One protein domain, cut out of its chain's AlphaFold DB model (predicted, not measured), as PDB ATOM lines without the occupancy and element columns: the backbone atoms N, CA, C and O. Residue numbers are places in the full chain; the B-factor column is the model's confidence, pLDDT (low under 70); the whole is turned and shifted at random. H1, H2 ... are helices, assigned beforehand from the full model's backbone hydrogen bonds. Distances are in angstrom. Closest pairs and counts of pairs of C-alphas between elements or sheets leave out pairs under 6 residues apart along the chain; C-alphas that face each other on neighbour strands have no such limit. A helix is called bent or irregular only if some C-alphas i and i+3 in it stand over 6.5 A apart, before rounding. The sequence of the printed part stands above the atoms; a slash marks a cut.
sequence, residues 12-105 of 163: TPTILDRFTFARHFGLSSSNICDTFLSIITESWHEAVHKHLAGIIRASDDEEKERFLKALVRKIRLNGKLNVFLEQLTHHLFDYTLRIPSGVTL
ATOM      1  N   THR A  12     111.681  92.244  32.573       64.12
ATOM      2  CA  THR A  12     111.188  91.682  31.318       64.12
ATOM      3  C   THR A  12     109.701  92.032  31.172       64.12
ATOM      4  O   THR A  12     109.006  92.150  32.189       64.12
ATOM      5  N   PRO A  13     109.179  92.190  29.942       62.22
ATOM      6  CA  PRO A  13     107.773  92.541  29.710       62.22
ATOM      7  C   PRO A  13     106.801  91.627  30.471       62.22
ATOM      8  O   PRO A  13     105.856  92.095  31.093       62.22
ATOM      9  N   THR A  14     107.116  90.332  30.544       63.31
ATOM     10  CA  THR A  14     106.342  89.326  31.279       63.31
ATOM     11  C   THR A  14     106.281  89.584  32.787       63.31
ATOM     12  O   THR A  14     105.276  89.283  33.428       63.31
ATOM     13  N   ILE A  15     107.346  90.125  33.389       64.19
ATOM     14  CA  ILE A  15     107.352  90.469  34.818       64.19
ATOM     15  C   ILE A  15     106.486  91.707  35.058       64.19
ATOM     16  O   ILE A  15     105.715  91.729  36.016       64.19
ATOM     17  N   LEU A  16     106.573  92.705  34.177       61.91
ATOM     18  CA  LEU A  16     105.760  93.916  34.265       61.91
ATOM     19  C   LEU A  16     104.262  93.585  34.178       61.91
ATOM     20  O   LEU A  16     103.481  94.037  35.011       61.91
ATOM     21  N   ASP A  17     103.883  92.714  33.241       67.62
ATOM     22  CA  ASP A  17     102.495  92.294  33.033       67.62
ATOM     23  C   ASP A  17     101.936  91.562  34.265       67.62
ATOM     24  O   ASP A  17     100.791  91.788  34.654       67.62
ATOM     25  N   ARG A  18     102.761  90.757  34.951       68.62
ATOM     26  CA  ARG A  18     102.383  90.102  36.218       68.62
ATOM     27  C   ARG A  18     102.140  91.101  37.346       68.62
ATOM     28  O   ARG A  18     101.197  90.919  38.111       68.62
ATOM     29  N   PHE A  19     102.973  92.137  37.466       69.44
ATOM     30  CA  PHE A  19     102.789  93.185  38.476       69.44
ATOM     31  C   PHE A  19     101.528  94.008  38.210       69.44
ATOM     32  O   PHE A  19     100.734  94.225  39.127       69.44
ATOM     33  N   THR A  20     101.308  94.414  36.959       72.94
ATOM     34  CA  THR A  20     100.115  95.168  36.554       72.94
ATOM     35  C   THR A  20      98.848  94.336  36.753       72.94
ATOM     36  O   THR A  20      97.865  94.830  37.307       72.94
ATOM     37  N   PHE A  21      98.883  93.049  36.393       76.50
ATOM     38  CA  PHE A  21      97.784  92.120  36.644       76.50
ATOM     39  C   PHE A  21      97.491  91.978  38.140       76.50
ATOM     40  O   PHE A  21      96.342  92.118  38.555       76.50
ATOM     41  N   ALA A  22      98.520  91.764  38.965       78.56
ATOM     42  CA  ALA A  22      98.350  91.629  40.409       78.56
ATOM     43  C   ALA A  22      97.779  92.899  41.051       78.56
ATOM     44  O   ALA A  22      96.907  92.807  41.913       78.56
ATOM     45  N   ARG A  23      98.211  94.081  40.600       74.88
ATOM     46  CA  ARG A  23      97.654  95.362  41.049       74.88
ATOM     47  C   ARG A  23      96.178  95.512  40.670       74.88
ATOM     48  O   ARG A  23      95.414  96.048  41.465       74.88
ATOM     49  N   HIS A  24      95.782  95.070  39.477       76.62
ATOM     50  CA  HIS A  24      94.421  95.269  38.979       76.62
ATOM     51  C   HIS A  24      93.421  94.234  39.514       76.62
ATOM     52  O   HIS A  24      92.320  94.592  39.921       76.62
ATOM     53  N   PHE A  25      93.804  92.957  39.540       76.12
ATOM     54  CA  PHE A  25      92.924  91.849  39.926       76.12
ATOM     55  C   PHE A  25      93.123  91.381  41.374       76.12
ATOM     56  O   PHE A  25      92.377  90.525  41.842       76.12
ATOM     57  N   GLY A  26      94.130  91.897  42.088       75.88
ATOM     58  CA  GLY A  26      94.435  91.490  43.465       75.88
ATOM     59  C   GLY A  26      94.960  90.055  43.592       75.88
ATOM     60  O   GLY A  26      94.990  89.505  44.691       75.88
ATOM     61  N   LEU A  27      95.363  89.431  42.481       75.62
ATOM     62  CA  LEU A  27      95.813  88.042  42.418       75.62
ATOM     63  C   LEU A  27      97.237  87.970  41.870       75.62
ATOM     64  O   LEU A  27      97.526  88.476  40.788       75.62
ATOM     65  N   SER A  28      98.130  87.301  42.595       73.69
ATOM     66  CA  SER A  28      99.473  86.995  42.106       73.69
ATOM     67  C   SER A  28      99.506  85.652  41.370       73.69
ATOM     68  O   SER A  28      98.670  84.771  41.576       73.69
ATOM     69  N   SER A  29     100.536  85.465  40.543       69.50
ATOM     70  CA  SER A  29     100.810  84.175  39.894       69.50
ATOM     71  C   SER A  29     100.980  83.015  40.884       69.50
ATOM     72  O   SER A  29     100.524  81.909  40.599       69.50
ATOM     73  N   SER A  30     101.555  83.267  42.067       74.88
ATOM     74  CA  SER A  30     101.674  82.258  43.127       74.88
ATOM     75  C   SER A  30     100.305  81.819  43.639       74.88
ATOM     76  O   SER A  30     100.050  80.624  43.734       74.88
ATOM     77  N   ASN A  31      99.385  82.764  43.861       80.50
ATOM     78  CA  ASN A  31      98.045  82.455  44.360       80.50
ATOM     79  C   ASN A  31      97.254  81.592  43.368       80.50
ATOM     80  O   ASN A  31      96.490  80.718  43.774       80.50
ATOM     81  N   ILE A  32      97.446  81.820  42.065       81.56
ATOM     82  CA  ILE A  32      96.828  81.015  41.005       81.56
ATOM     83  C   ILE A  32      97.378  79.581  41.026       81.56
ATOM     84  O   ILE A  32      96.591  78.633  41.038       81.56
ATOM     85  N   CYS A  33      98.704  79.413  41.094       83.25
ATOM     86  CA  CYS A  33      99.324  78.093  41.242       83.25
ATOM     87  C   CYS A  33      98.812  77.357  42.487       83.25
ATOM     88  O   CYS A  33      98.417  76.196  42.385       83.25
ATOM     89  N   ASP A  34      98.776  78.033  43.636       84.00
ATOM     90  CA  ASP A  34      98.339  77.446  44.906       84.00
ATOM     91  C   ASP A  34      96.866  77.025  44.855       84.00
ATOM     92  O   ASP A  34      96.504  75.943  45.321       84.00
ATOM     93  N   THR A  35      96.019  77.837  44.216       86.56
ATOM     94  CA  THR A  35      94.594  77.533  44.031       86.56
ATOM     95  C   THR A  35      94.408  76.293  43.160       86.56
ATOM     96  O   THR A  35      93.689  75.371  43.548       86.56
ATOM     97  N   PHE A  36      95.094  76.214  42.015       87.56
ATOM     98  CA  PHE A  36      95.030  75.025  41.162       87.56
ATOM     99  C   PHE A  36      95.576  73.783  41.864       87.56
ATOM    100  O   PHE A  36      94.978  72.710  41.768       87.56
ATOM    101  N   LEU A  37      96.672  73.921  42.610       87.56
ATOM    102  CA  LEU A  37      97.237  72.825  43.389       87.56
ATOM    103  C   LEU A  37      96.244  72.316  44.445       87.56
ATOM    104  O   LEU A  37      96.132  71.098  44.623       87.56
ATOM    105  N   SER A  38      95.511  73.213  45.116       88.62
ATOM    106  CA  SER A  38      94.476  72.835  46.086       88.62
ATOM    107  C   SER A  38      93.352  72.058  45.414       88.62
ATOM    108  O   SER A  38      93.101  70.918  45.801       88.62
ATOM    109  N   ILE A  39      92.771  72.605  44.340       90.50
ATOM    110  CA  ILE A  39      91.664  71.979  43.595       90.50
ATOM    111  C   ILE A  39      92.054  70.581  43.106       90.50
ATOM    112  O   ILE A  39      91.301  69.621  43.273       90.50
ATOM    113  N   ILE A  40      93.246  70.442  42.520       89.56
ATOM    114  CA  ILE A  40      93.731  69.157  42.006       89.56
ATOM    115  C   ILE A  40      93.981  68.177  43.152       89.56
ATOM    116  O   ILE A  40      93.650  66.998  43.029       89.56
ATOM    117  N   THR A  41      94.542  68.639  44.274       88.31
ATOM    118  CA  THR A  41      94.769  67.767  45.435       88.31
ATOM    119  C   THR A  41      93.447  67.288  46.034       88.31
ATOM    120  O   THR A  41      93.327  66.107  46.351       88.31
ATOM    121  N   GLU A  42      92.467  68.175  46.188       90.44
ATOM    122  CA  GLU A  42      91.135  67.843  46.704       90.44
ATOM    123  C   GLU A  42      90.416  66.861  45.778       90.44
ATOM    124  O   GLU A  42      89.954  65.815  46.227       90.44
ATOM    125  N   SER A  43      90.438  67.127  44.470       90.44
ATOM    126  CA  SER A  43      89.864  66.231  43.458       90.44
ATOM    127  C   SER A  43      90.537  64.854  43.471       90.44
ATOM    128  O   SER A  43      89.875  63.823  43.360       90.44
ATOM    129  N   TRP A  44      91.862  64.813  43.639       90.56
ATOM    130  CA  TRP A  44      92.607  63.561  43.772       90.56
ATOM    131  C   TRP A  44      92.239  62.812  45.050       90.56
ATOM    132  O   TRP A  44      92.056  61.596  45.022       90.56
ATOM    133  N   HIS A  45      92.111  63.526  46.167       89.56
ATOM    134  CA  HIS A  45      91.684  62.951  47.433       89.56
ATOM    135  C   HIS A  45      90.301  62.305  47.304       89.56
ATOM    136  O   HIS A  45      90.136  61.137  47.663       89.56
ATOM    137  N   GLU A  46      89.341  63.013  46.708       90.31
ATOM    138  CA  GLU A  46      88.004  62.480  46.448       90.31
ATOM    139  C   GLU A  46      88.061  61.241  45.544       90.31
ATOM    140  O   GLU A  46      87.476  60.210  45.874       90.31
ATOM    141  N   ALA A  47      88.823  61.288  44.447       88.62
ATOM    142  CA  ALA A  47      88.956  60.159  43.530       88.62
ATOM    143  C   ALA A  47      89.543  58.910  44.214       88.62
ATOM    144  O   ALA A  47      89.054  57.796  44.007       88.62
ATOM    145  N   VAL A  48      90.559  59.085  45.065       87.94
ATOM    146  CA  VAL A  48      91.181  57.992  45.824       87.94
ATOM    147  C   VAL A  48      90.180  57.369  46.803       87.94
ATOM    148  O   VAL A  48      90.041  56.144  46.845       87.94
ATOM    149  N   HIS A  49      89.431  58.182  47.548       84.69
ATOM    150  CA  HIS A  49      88.452  57.670  48.508       84.69
ATOM    151  C   HIS A  49      87.214  57.057  47.841       84.69
ATOM    152  O   HIS A  49      86.713  56.037  48.306       84.69
ATOM    153  N   LYS A  50      86.745  57.626  46.731       86.75
ATOM    154  CA  LYS A  50      85.532  57.174  46.040       86.75
ATOM    155  C   LYS A  50      85.761  55.937  45.179       86.75
ATOM    156  O   LYS A  50      84.913  55.049  45.150       86.75
ATOM    157  N   HIS A  51      86.889  55.870  44.474       85.38
ATOM    158  CA  HIS A  51      87.127  54.828  43.473       85.38
ATOM    159  C   HIS A  51      88.142  53.773  43.913       85.38
ATOM    160  O   HIS A  51      87.980  52.609  43.559       85.38
ATOM    161  N   LEU A  52      89.171  54.135  44.688       79.56
ATOM    162  CA  LEU A  52      90.240  53.195  45.051       79.56
ATOM    163  C   LEU A  52      90.003  52.519  46.402       79.56
ATOM    164  O   LEU A  52      90.333  51.341  46.550       79.56
ATOM    165  N   ALA A  53      89.376  53.201  47.365       76.25
ATOM    166  CA  ALA A  53      89.126  52.630  48.691       76.25
ATOM    167  C   ALA A  53      88.275  51.348  48.653       76.25
ATOM    168  O   ALA A  53      88.473  50.461  49.477       76.25
ATOM    169  N   GLY A  54      87.357  51.205  47.692       76.00
ATOM    170  CA  GLY A  54      86.556  49.983  47.534       76.00
ATOM    171  C   GLY A  54      87.312  48.803  46.907       76.00
ATOM    172  O   GLY A  54      86.911  47.657  47.088       76.00
ATOM    173  N   ILE A  55      88.402  49.068  46.184       81.19
ATOM    174  CA  ILE A  55      89.139  48.065  45.396       81.19
ATOM    175  C   ILE A  55      90.296  47.466  46.201       81.19
ATOM    176  O   ILE A  55      90.653  46.301  46.020       81.19
ATOM    177  N   ILE A  56      90.889  48.254  47.099       79.12
ATOM    178  CA  ILE A  56      92.036  47.830  47.899       79.12
ATOM    179  C   ILE A  56      91.600  46.747  48.890       79.12
ATOM    180  O   ILE A  56      90.881  47.015  49.856       79.12
ATOM    181  N   ARG A  57      92.080  45.523  48.653       76.31
ATOM    182  CA  ARG A  57      92.038  44.424  49.618       76.31
ATOM    183  C   ARG A  57      93.272  44.535  50.506       76.31
ATOM    184  O   ARG A  57      94.370  44.216  50.062       76.31
ATOM    185  N   ALA A  58      93.083  45.032  51.721       75.44
ATOM    186  CA  ALA A  58      94.098  45.027  52.766       75.44
ATOM    187  C   ALA A  58      93.693  44.029  53.854       75.44
ATOM    188  O   ALA A  58      92.508  43.726  54.004       75.44
ATOM    189  N   SER A  59      94.681  43.522  54.583       72.75
ATOM    190  CA  SER A  59      94.469  42.577  55.684       72.75
ATOM    191  C   SER A  59      93.872  43.258  56.921       72.75
ATOM    192  O   SER A  59      93.247  42.590  57.738       72.75
ATOM    193  N   ASP A  60      94.059  44.576  57.030       85.31
ATOM    194  CA  ASP A  60      93.630  45.433  58.136       85.31
ATOM    195  C   ASP A  60      93.140  46.797  57.605       85.31
ATOM    196  O   ASP A  60      93.655  47.323  56.606       85.31
ATOM    197  N   ASP A  61      92.155  47.381  58.287       82.44
ATOM    198  CA  ASP A  61      91.622  48.713  57.998       82.44
ATOM    199  C   ASP A  61      92.686  49.799  58.222       82.44
ATOM    200  O   ASP A  61      92.760  50.764  57.453       82.44
ATOM    201  N   GLU A  62      93.585  49.615  59.194       85.12
ATOM    202  CA  GLU A  62      94.705  50.536  59.415       85.12
ATOM    203  C   GLU A  62      95.707  50.535  58.245       85.12
ATOM    204  O   GLU A  62      96.171  51.597  57.813       85.12
ATOM    205  N   GLU A  63      96.041  49.365  57.688       84.25
ATOM    206  CA  GLU A  63      96.917  49.266  56.511       84.25
ATOM    207  C   GLU A  63      96.283  49.928  55.290       84.25
ATOM    208  O   GLU A  63      96.947  50.663  54.547       84.25
ATOM    209  N   LYS A  64      94.977  49.711  55.110       84.62
ATOM    210  CA  LYS A  64      94.194  50.332  54.047       84.62
ATOM    211  C   LYS A  64      94.236  51.853  54.143       84.62
ATOM    212  O   LYS A  64      94.496  52.531  53.146       84.62
ATOM    213  N   GLU A  65      94.032  52.398  55.338       85.12
ATOM    214  CA  GLU A  65      94.054  53.840  55.566       85.12
ATOM    215  C   GLU A  65      95.454  54.432  55.337       85.12
ATOM    216  O   GLU A  65      95.598  55.471  54.679       85.12
ATOM    217  N   ARG A  66      96.513  53.759  55.808       86.19
ATOM    218  CA  ARG A  66      97.905  54.177  55.563       86.19
ATOM    219  C   ARG A  66      98.234  54.199  54.070       86.19
ATOM    220  O   ARG A  66      98.865  55.150  53.599       86.19
ATOM    221  N   PHE A  67      97.776  53.203  53.317       86.06
ATOM    222  CA  PHE A  67      97.985  53.128  51.873       86.06
ATOM    223  C   PHE A  67      97.236  54.234  51.116       86.06
ATOM    224  O   PHE A  67      97.828  54.906  50.266       86.06
ATOM    225  N   LEU A  68      95.973  54.498  51.467       84.94
ATOM    226  CA  LEU A  68      95.198  55.607  50.897       84.94
ATOM    227  C   LEU A  68      95.880  56.958  51.165       84.94
ATOM    228  O   LEU A  68      96.074  57.749  50.240       84.94
ATOM    229  N   LYS A  69      96.355  57.194  52.396       86.88
ATOM    230  CA  LYS A  69      97.131  58.400  52.739       86.88
ATOM    231  C   LYS A  69      98.420  58.510  51.917       86.88
ATOM    232  O   LYS A  69      98.777  59.608  51.485       86.88
ATOM    233  N   ALA A  70      99.117  57.402  51.664       86.38
ATOM    234  CA  ALA A  70     100.321  57.392  50.833       86.38
ATOM    235  C   ALA A  70     100.024  57.722  49.355       86.38
ATOM    236  O   ALA A  70     100.756  58.500  48.739       86.38
ATOM    237  N   LEU A  71      98.925  57.196  48.805       85.44
ATOM    238  CA  LEU A  71      98.437  57.509  47.454       85.44
ATOM    239  C   LEU A  71      98.059  58.983  47.295       85.44
ATOM    240  O   LEU A  71      98.422  59.615  46.302       85.44
ATOM    241  N   VAL A  72      97.381  59.558  48.287       85.44
ATOM    242  CA  VAL A  72      97.050  60.990  48.288       85.44
ATOM    243  C   VAL A  72      98.326  61.832  48.323       85.44
ATOM    244  O   VAL A  72      98.452  62.799  47.581       85.44
ATOM    245  N   ARG A  73      99.333  61.440  49.114       84.81
ATOM    246  CA  ARG A  73     100.612  62.170  49.199       84.81
ATOM    247  C   ARG A  73     101.452  62.086  47.923       84.81
ATOM    248  O   ARG A  73     102.177  63.033  47.616       84.81
ATOM    249  N   LYS A  74     101.350  60.996  47.156       84.19
ATOM    250  CA  LYS A  74     102.115  60.793  45.910       84.19
ATOM    251  C   LYS A  74     101.908  61.909  44.886       84.19
ATOM    252  O   LYS A  74     102.865  62.232  44.182       84.19
ATOM    253  N   ILE A  75     100.720  62.518  44.821       80.44
ATOM    254  CA  ILE A  75     100.455  63.596  43.857       80.44
ATOM    255  C   ILE A  75     101.290  64.851  44.149       80.44
ATOM    256  O   ILE A  75     101.788  65.485  43.223       80.44
ATOM    257  N   ARG A  76     101.535  65.151  45.433       73.56
ATOM    258  CA  ARG A  76     102.365  66.286  45.871       73.56
ATOM    259  C   ARG A  76     103.862  65.989  45.779       73.56
ATOM    260  O   ARG A  76     104.646  66.868  45.447       73.56
ATOM    261  N   LEU A  77     104.266  64.746  46.046       74.19
ATOM    262  CA  LEU A  77     105.681  64.357  46.146       74.19
ATOM    263  C   LEU A  77     106.382  64.141  44.795       74.19
ATOM    264  O   LEU A  77     107.605  64.107  44.746       74.19
ATOM    265  N   ASN A  78     105.638  63.983  43.699       70.50
ATOM    266  CA  ASN A  78     106.219  63.717  42.378       70.50
ATOM    267  C   ASN A  78     106.885  64.962  41.754       70.50
ATOM    268  O   ASN A  78     107.638  64.832  40.796       70.50
ATOM    269  N   GLY A  79     106.584  66.177  42.230       75.94
ATOM    270  CA  GLY A  79     107.113  67.437  41.681       75.94
ATOM    271  C   GLY A  79     106.631  67.780  40.261       75.94
ATOM    272  O   GLY A  79     106.536  68.952  39.917       75.94
ATOM    273  N   LYS A  80     106.230  66.785  39.458       84.25
ATOM    274  CA  LYS A  80     105.686  66.945  38.100       84.25
ATOM    275  C   LYS A  80     104.464  67.851  38.052       84.25
ATOM    276  O   LYS A  80     104.331  68.621  37.111       84.25
ATOM    277  N   LEU A  81     103.590  67.759  39.057       84.50
ATOM    278  CA  LEU A  81     102.414  68.620  39.137       84.50
ATOM    279  C   LEU A  81     102.825  70.086  39.303       84.50
ATOM    280  O   LEU A  81     102.317  70.928  38.580       84.50
ATOM    281  N   ASN A  82     103.788  70.378  40.179       83.62
ATOM    282  CA  ASN A  82     104.271  71.745  40.383       83.62
ATOM    283  C   ASN A  82     104.913  72.303  39.109       83.62
ATOM    284  O   ASN A  82     104.559  73.398  38.692       83.62
ATOM    285  N   VAL A  83     105.768  71.523  38.439       87.06
ATOM    286  CA  VAL A  83     106.392  71.937  37.168       87.06
ATOM    287  C   VAL A  83     105.337  72.209  36.093       87.06
ATOM    288  O   VAL A  83     105.417  73.205  35.377       87.06
ATOM    289  N   PHE A  84     104.324  71.347  35.982       88.31
ATOM    290  CA  PHE A  84     103.234  71.546  35.030       88.31
ATOM    291  C   PHE A  84     102.398  72.789  35.362       88.31
ATOM    292  O   PHE A  84     102.069  73.561  34.467       88.31
ATOM    293  N   LEU A  85     102.077  73.006  36.640       87.50
ATOM    294  CA  LEU A  85     101.332  74.181  37.090       87.50
ATOM    295  C   LEU A  85     102.117  75.473  36.860       87.50
ATOM    296  O   LEU A  85     101.532  76.462  36.432       87.50
ATOM    297  N   GLU A  86     103.432  75.466  37.066       84.75
ATOM    298  CA  GLU A  86     104.288  76.602  36.722       84.75
ATOM    299  C   GLU A  86     104.229  76.903  35.222       84.75
ATOM    300  O   GLU A  86     103.980  78.045  34.837       84.75
ATOM    301  N   GLN A  87     104.386  75.889  34.367       88.38
ATOM    302  CA  GLN A  87     104.302  76.052  32.911       88.38
ATOM    303  C   GLN A  87     102.927  76.558  32.460       88.38
ATOM    304  O   GLN A  87     102.847  77.468  31.631       88.38
ATOM    305  N   LEU A  88     101.850  76.012  33.027       87.38
ATOM    306  CA  LEU A  88     100.483  76.445  32.755       87.38
ATOM    307  C   LEU A  88     100.283  77.907  33.152       87.38
ATOM    308  O   LEU A  88      99.770  78.695  32.363       87.38
ATOM    309  N   THR A  89     100.719  78.281  34.353       83.31
ATOM    310  CA  THR A  89     100.619  79.655  34.845       83.31
ATOM    311  C   THR A  89     101.420  80.603  33.965       83.31
ATOM    312  O   THR A  89     100.914  81.659  33.595       83.31
ATOM    313  N   HIS A  90     102.625  80.216  33.543       83.19
ATOM    314  CA  HIS A  90     103.390  80.970  32.552       83.19
ATOM    315  C   HIS A  90     102.584  81.201  31.266       83.19
ATOM    316  O   HIS A  90     102.415  82.348  30.864       83.19
ATOM    317  N   HIS A  91     102.003  80.148  30.689       86.06
ATOM    318  CA  HIS A  91     101.160  80.269  29.497       86.06
ATOM    319  C   HIS A  91      99.927  81.154  29.704       86.06
ATOM    320  O   HIS A  91      99.593  81.950  28.828       86.06
ATOM    321  N   LEU A  92      99.261  81.062  30.855       83.31
ATOM    322  CA  LEU A  92      98.130  81.932  31.169       83.31
ATOM    323  C   LEU A  92      98.560  83.402  31.168       83.31
ATOM    324  O   LEU A  92      97.914  84.222  30.527       83.31
ATOM    325  N   PHE A  93      99.677  83.743  31.811       78.88
ATOM    326  CA  PHE A  93     100.173  85.123  31.832       78.88
ATOM    327  C   PHE A  93     100.728  85.612  30.492       78.88
ATOM    328  O   PHE A  93     100.701  86.814  30.240       78.88
ATOM    329  N   ASP A  94     101.192  84.713  29.626       79.19
ATOM    330  CA  ASP A  94     101.690  85.089  28.303       79.19
ATOM    331  C   ASP A  94     100.547  85.401  27.317       79.19
ATOM    332  O   ASP A  94     100.706  86.275  26.459       79.19
ATOM    333  N   TYR A  95      99.390  84.730  27.447       77.44
ATOM    334  CA  TYR A  95      98.326  84.776  26.433       77.44
ATOM    335  C   TYR A  95      96.959  85.282  26.909       77.44
ATOM    336  O   TYR A  95      96.280  85.957  26.138       77.44
ATOM    337  N   THR A  96      96.513  84.956  28.126       75.81
ATOM    338  CA  THR A  96      95.118  85.196  28.559       75.81
ATOM    339  C   THR A  96      94.998  86.195  29.704       75.81
ATOM    340  O   THR A  96      94.107  87.037  29.697       75.81
ATOM    341  N   LEU A  97      95.907  86.134  30.672       75.38
ATOM    342  CA  LEU A  97      95.967  86.986  31.861       75.38
ATOM    343  C   LEU A  97      96.993  88.113  31.695       75.38
ATOM    344  O   LEU A  97      97.610  88.571  32.656       75.38
ATOM    345  N   ARG A  98      97.196  88.545  30.451       74.19
ATOM    346  CA  ARG A  98      98.154  89.581  30.089       74.19
ATOM    347  C   ARG A  98      97.464  90.934  30.001       74.19
ATOM    348  O   ARG A  98      96.439  91.064  29.336       74.19
ATOM    349  N   ILE A  99      98.072  91.954  30.597       74.38
ATOM    350  CA  ILE A  99      97.704  93.351  30.356       74.38
ATOM    351  C   ILE A  99      98.739  93.911  29.381       74.38
ATOM    352  O   ILE A  99      99.894  94.041  29.772       74.38
ATOM    353  N   PRO A 100      98.386  94.180  28.110       73.81
ATOM    354  CA  PRO A 100      99.362  94.602  27.118       73.81
ATOM    355  C   PRO A 100     100.078  95.889  27.530       73.81
ATOM    356  O   PRO A 100      99.451  96.873  27.929       73.81
ATOM    357  N   SER A 101     101.397  95.896  27.357       67.12
ATOM    358  CA  SER A 101     102.231  97.081  27.532       67.12
ATOM    359  C   SER A 101     101.743  98.200  26.603       67.12
ATOM    360  O   SER A 101     101.827  98.061  25.383       67.12
ATOM    361  N   GLY A 102     101.224  99.290  27.172       69.88
ATOM    362  CA  GLY A 102     100.661 100.417  26.416       69.88
ATOM    363  C   GLY A 102      99.153 100.606  26.583       69.88
ATOM    364  O   GLY A 102      98.615 101.599  26.101       69.88
ATOM    365  N   VAL A 103      98.470  99.699  27.287       74.69
ATOM    366  CA  VAL A 103      97.093  99.920  27.738       74.69
ATOM    367  C   VAL A 103      97.124 100.655  29.075       74.69
ATOM    368  O   VAL A 103      97.635 100.132  30.062       74.69
ATOM    369  N   THR A 104      96.554 101.859  29.117       72.06
ATOM    370  CA  THR A 104      96.314 102.576  30.375       72.06
ATOM    371  C   THR A 104      95.073 101.998  31.037       72.06
ATOM    372  O   THR A 104      93.972 102.091  30.485       72.06
ATOM    373  N   LEU A 105      95.227 101.399  32.217       72.44
ATOM    374  CA  LEU A 105      94.076 100.924  32.975       72.44
ATOM    375  C   LEU A 105      93.315 102.116  33.573       72.44
ATOM    376  O   LEU A 105      93.926 103.131  33.904       72.44
TER     377      LEU A 105
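Overview. This is residues 12 to 105 of the 163 residues of an uncharacterized protein of Steinernema carpocapsae (UniProt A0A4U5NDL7). The domain is a long, thin rod of helices: H2 runs along it, and H3 and H4, one after the other, come back beside it, H3 along residues 41 to 49 of H2 and H4, crossing it at a steep tilt, along residues 29 to 37. H1 is set across one end, near the end of H4, and the turn of residues 53 to 60 makes the other end. The printed part has 94 residues with four named helices, in the order H1, H2, H3, H4, and no named strand; the class is all helix. It is extended, with a radius of gyration of the C-alphas of 19.1 A and spans of 65 by 20 by 16 A.

Along the chain. H1 is residues 13 to 25, 18.0 A from first to last C-alpha, and begins with C-alpha 13 at (107.773, 92.541, 29.710). H2, the longest helix, is residues 29 to 52, 33.1 A long, and ends with C-alpha 52 at (90.240, 53.195, 45.051). H3 is residues 61 to 77, 24.1 A long; it is neither bent nor irregular, but only just: C-alphas 72 and 75 are 6.2 A apart. H4 is residues 80 to 95, 22.5 A long, and ends with C-alpha 95 at (98.326, 84.776, 26.433).

Arrangement. H1 and H2 are close but not clearly touching, about perpendicular at 76 degrees; their closest C-alphas, of Arg 18 and Ser 29, are 7.1 A apart. H1 touches H4 with residues 14 to 18 alone, about perpendicular at 87 degrees, closest at the C-alphas of Thr 14 and Asp 94, 7.0 A apart. H2 and H3 form a helical hairpin: they touch, at a shallow tilt of 29 degrees, opposite ways, and the closest C-alphas, of His 45 and Val 72, are 5.8 A apart. H2 touches H4 at a steep tilt of 45 degrees, opposite ways, with the closest C-alphas, of Cys 33 and Leu 85, 6.0 A apart. H3 and H4 run the same way at a steep tilt of 40 degrees and are close but not clearly touching; the C-alphas of Ile 75 and Leu 81, the closest, are 7.2 A apart. H1 and H3 are apart. The helix packing is mostly crossed, only just: of three pairs that touch, one is at a shallow tilt. In H1, H2 and H4 every O i to N i+4 pair is within hydrogen-bond range; in H3, 11 of 13 are.

Size, cuts and confidence. The two C-alphas farthest apart are those of Ser 59 and Thr 104, 65.1 A. The printed part has no cut. The links from H1 to H2 and from H3 to H4 are tight, and the link from H2 to H3, 8 residues, is short. The mean pLDDT of the printed part is 80.0; residues 12 to 19, residue 29 and residues 101 to 102 are under 70.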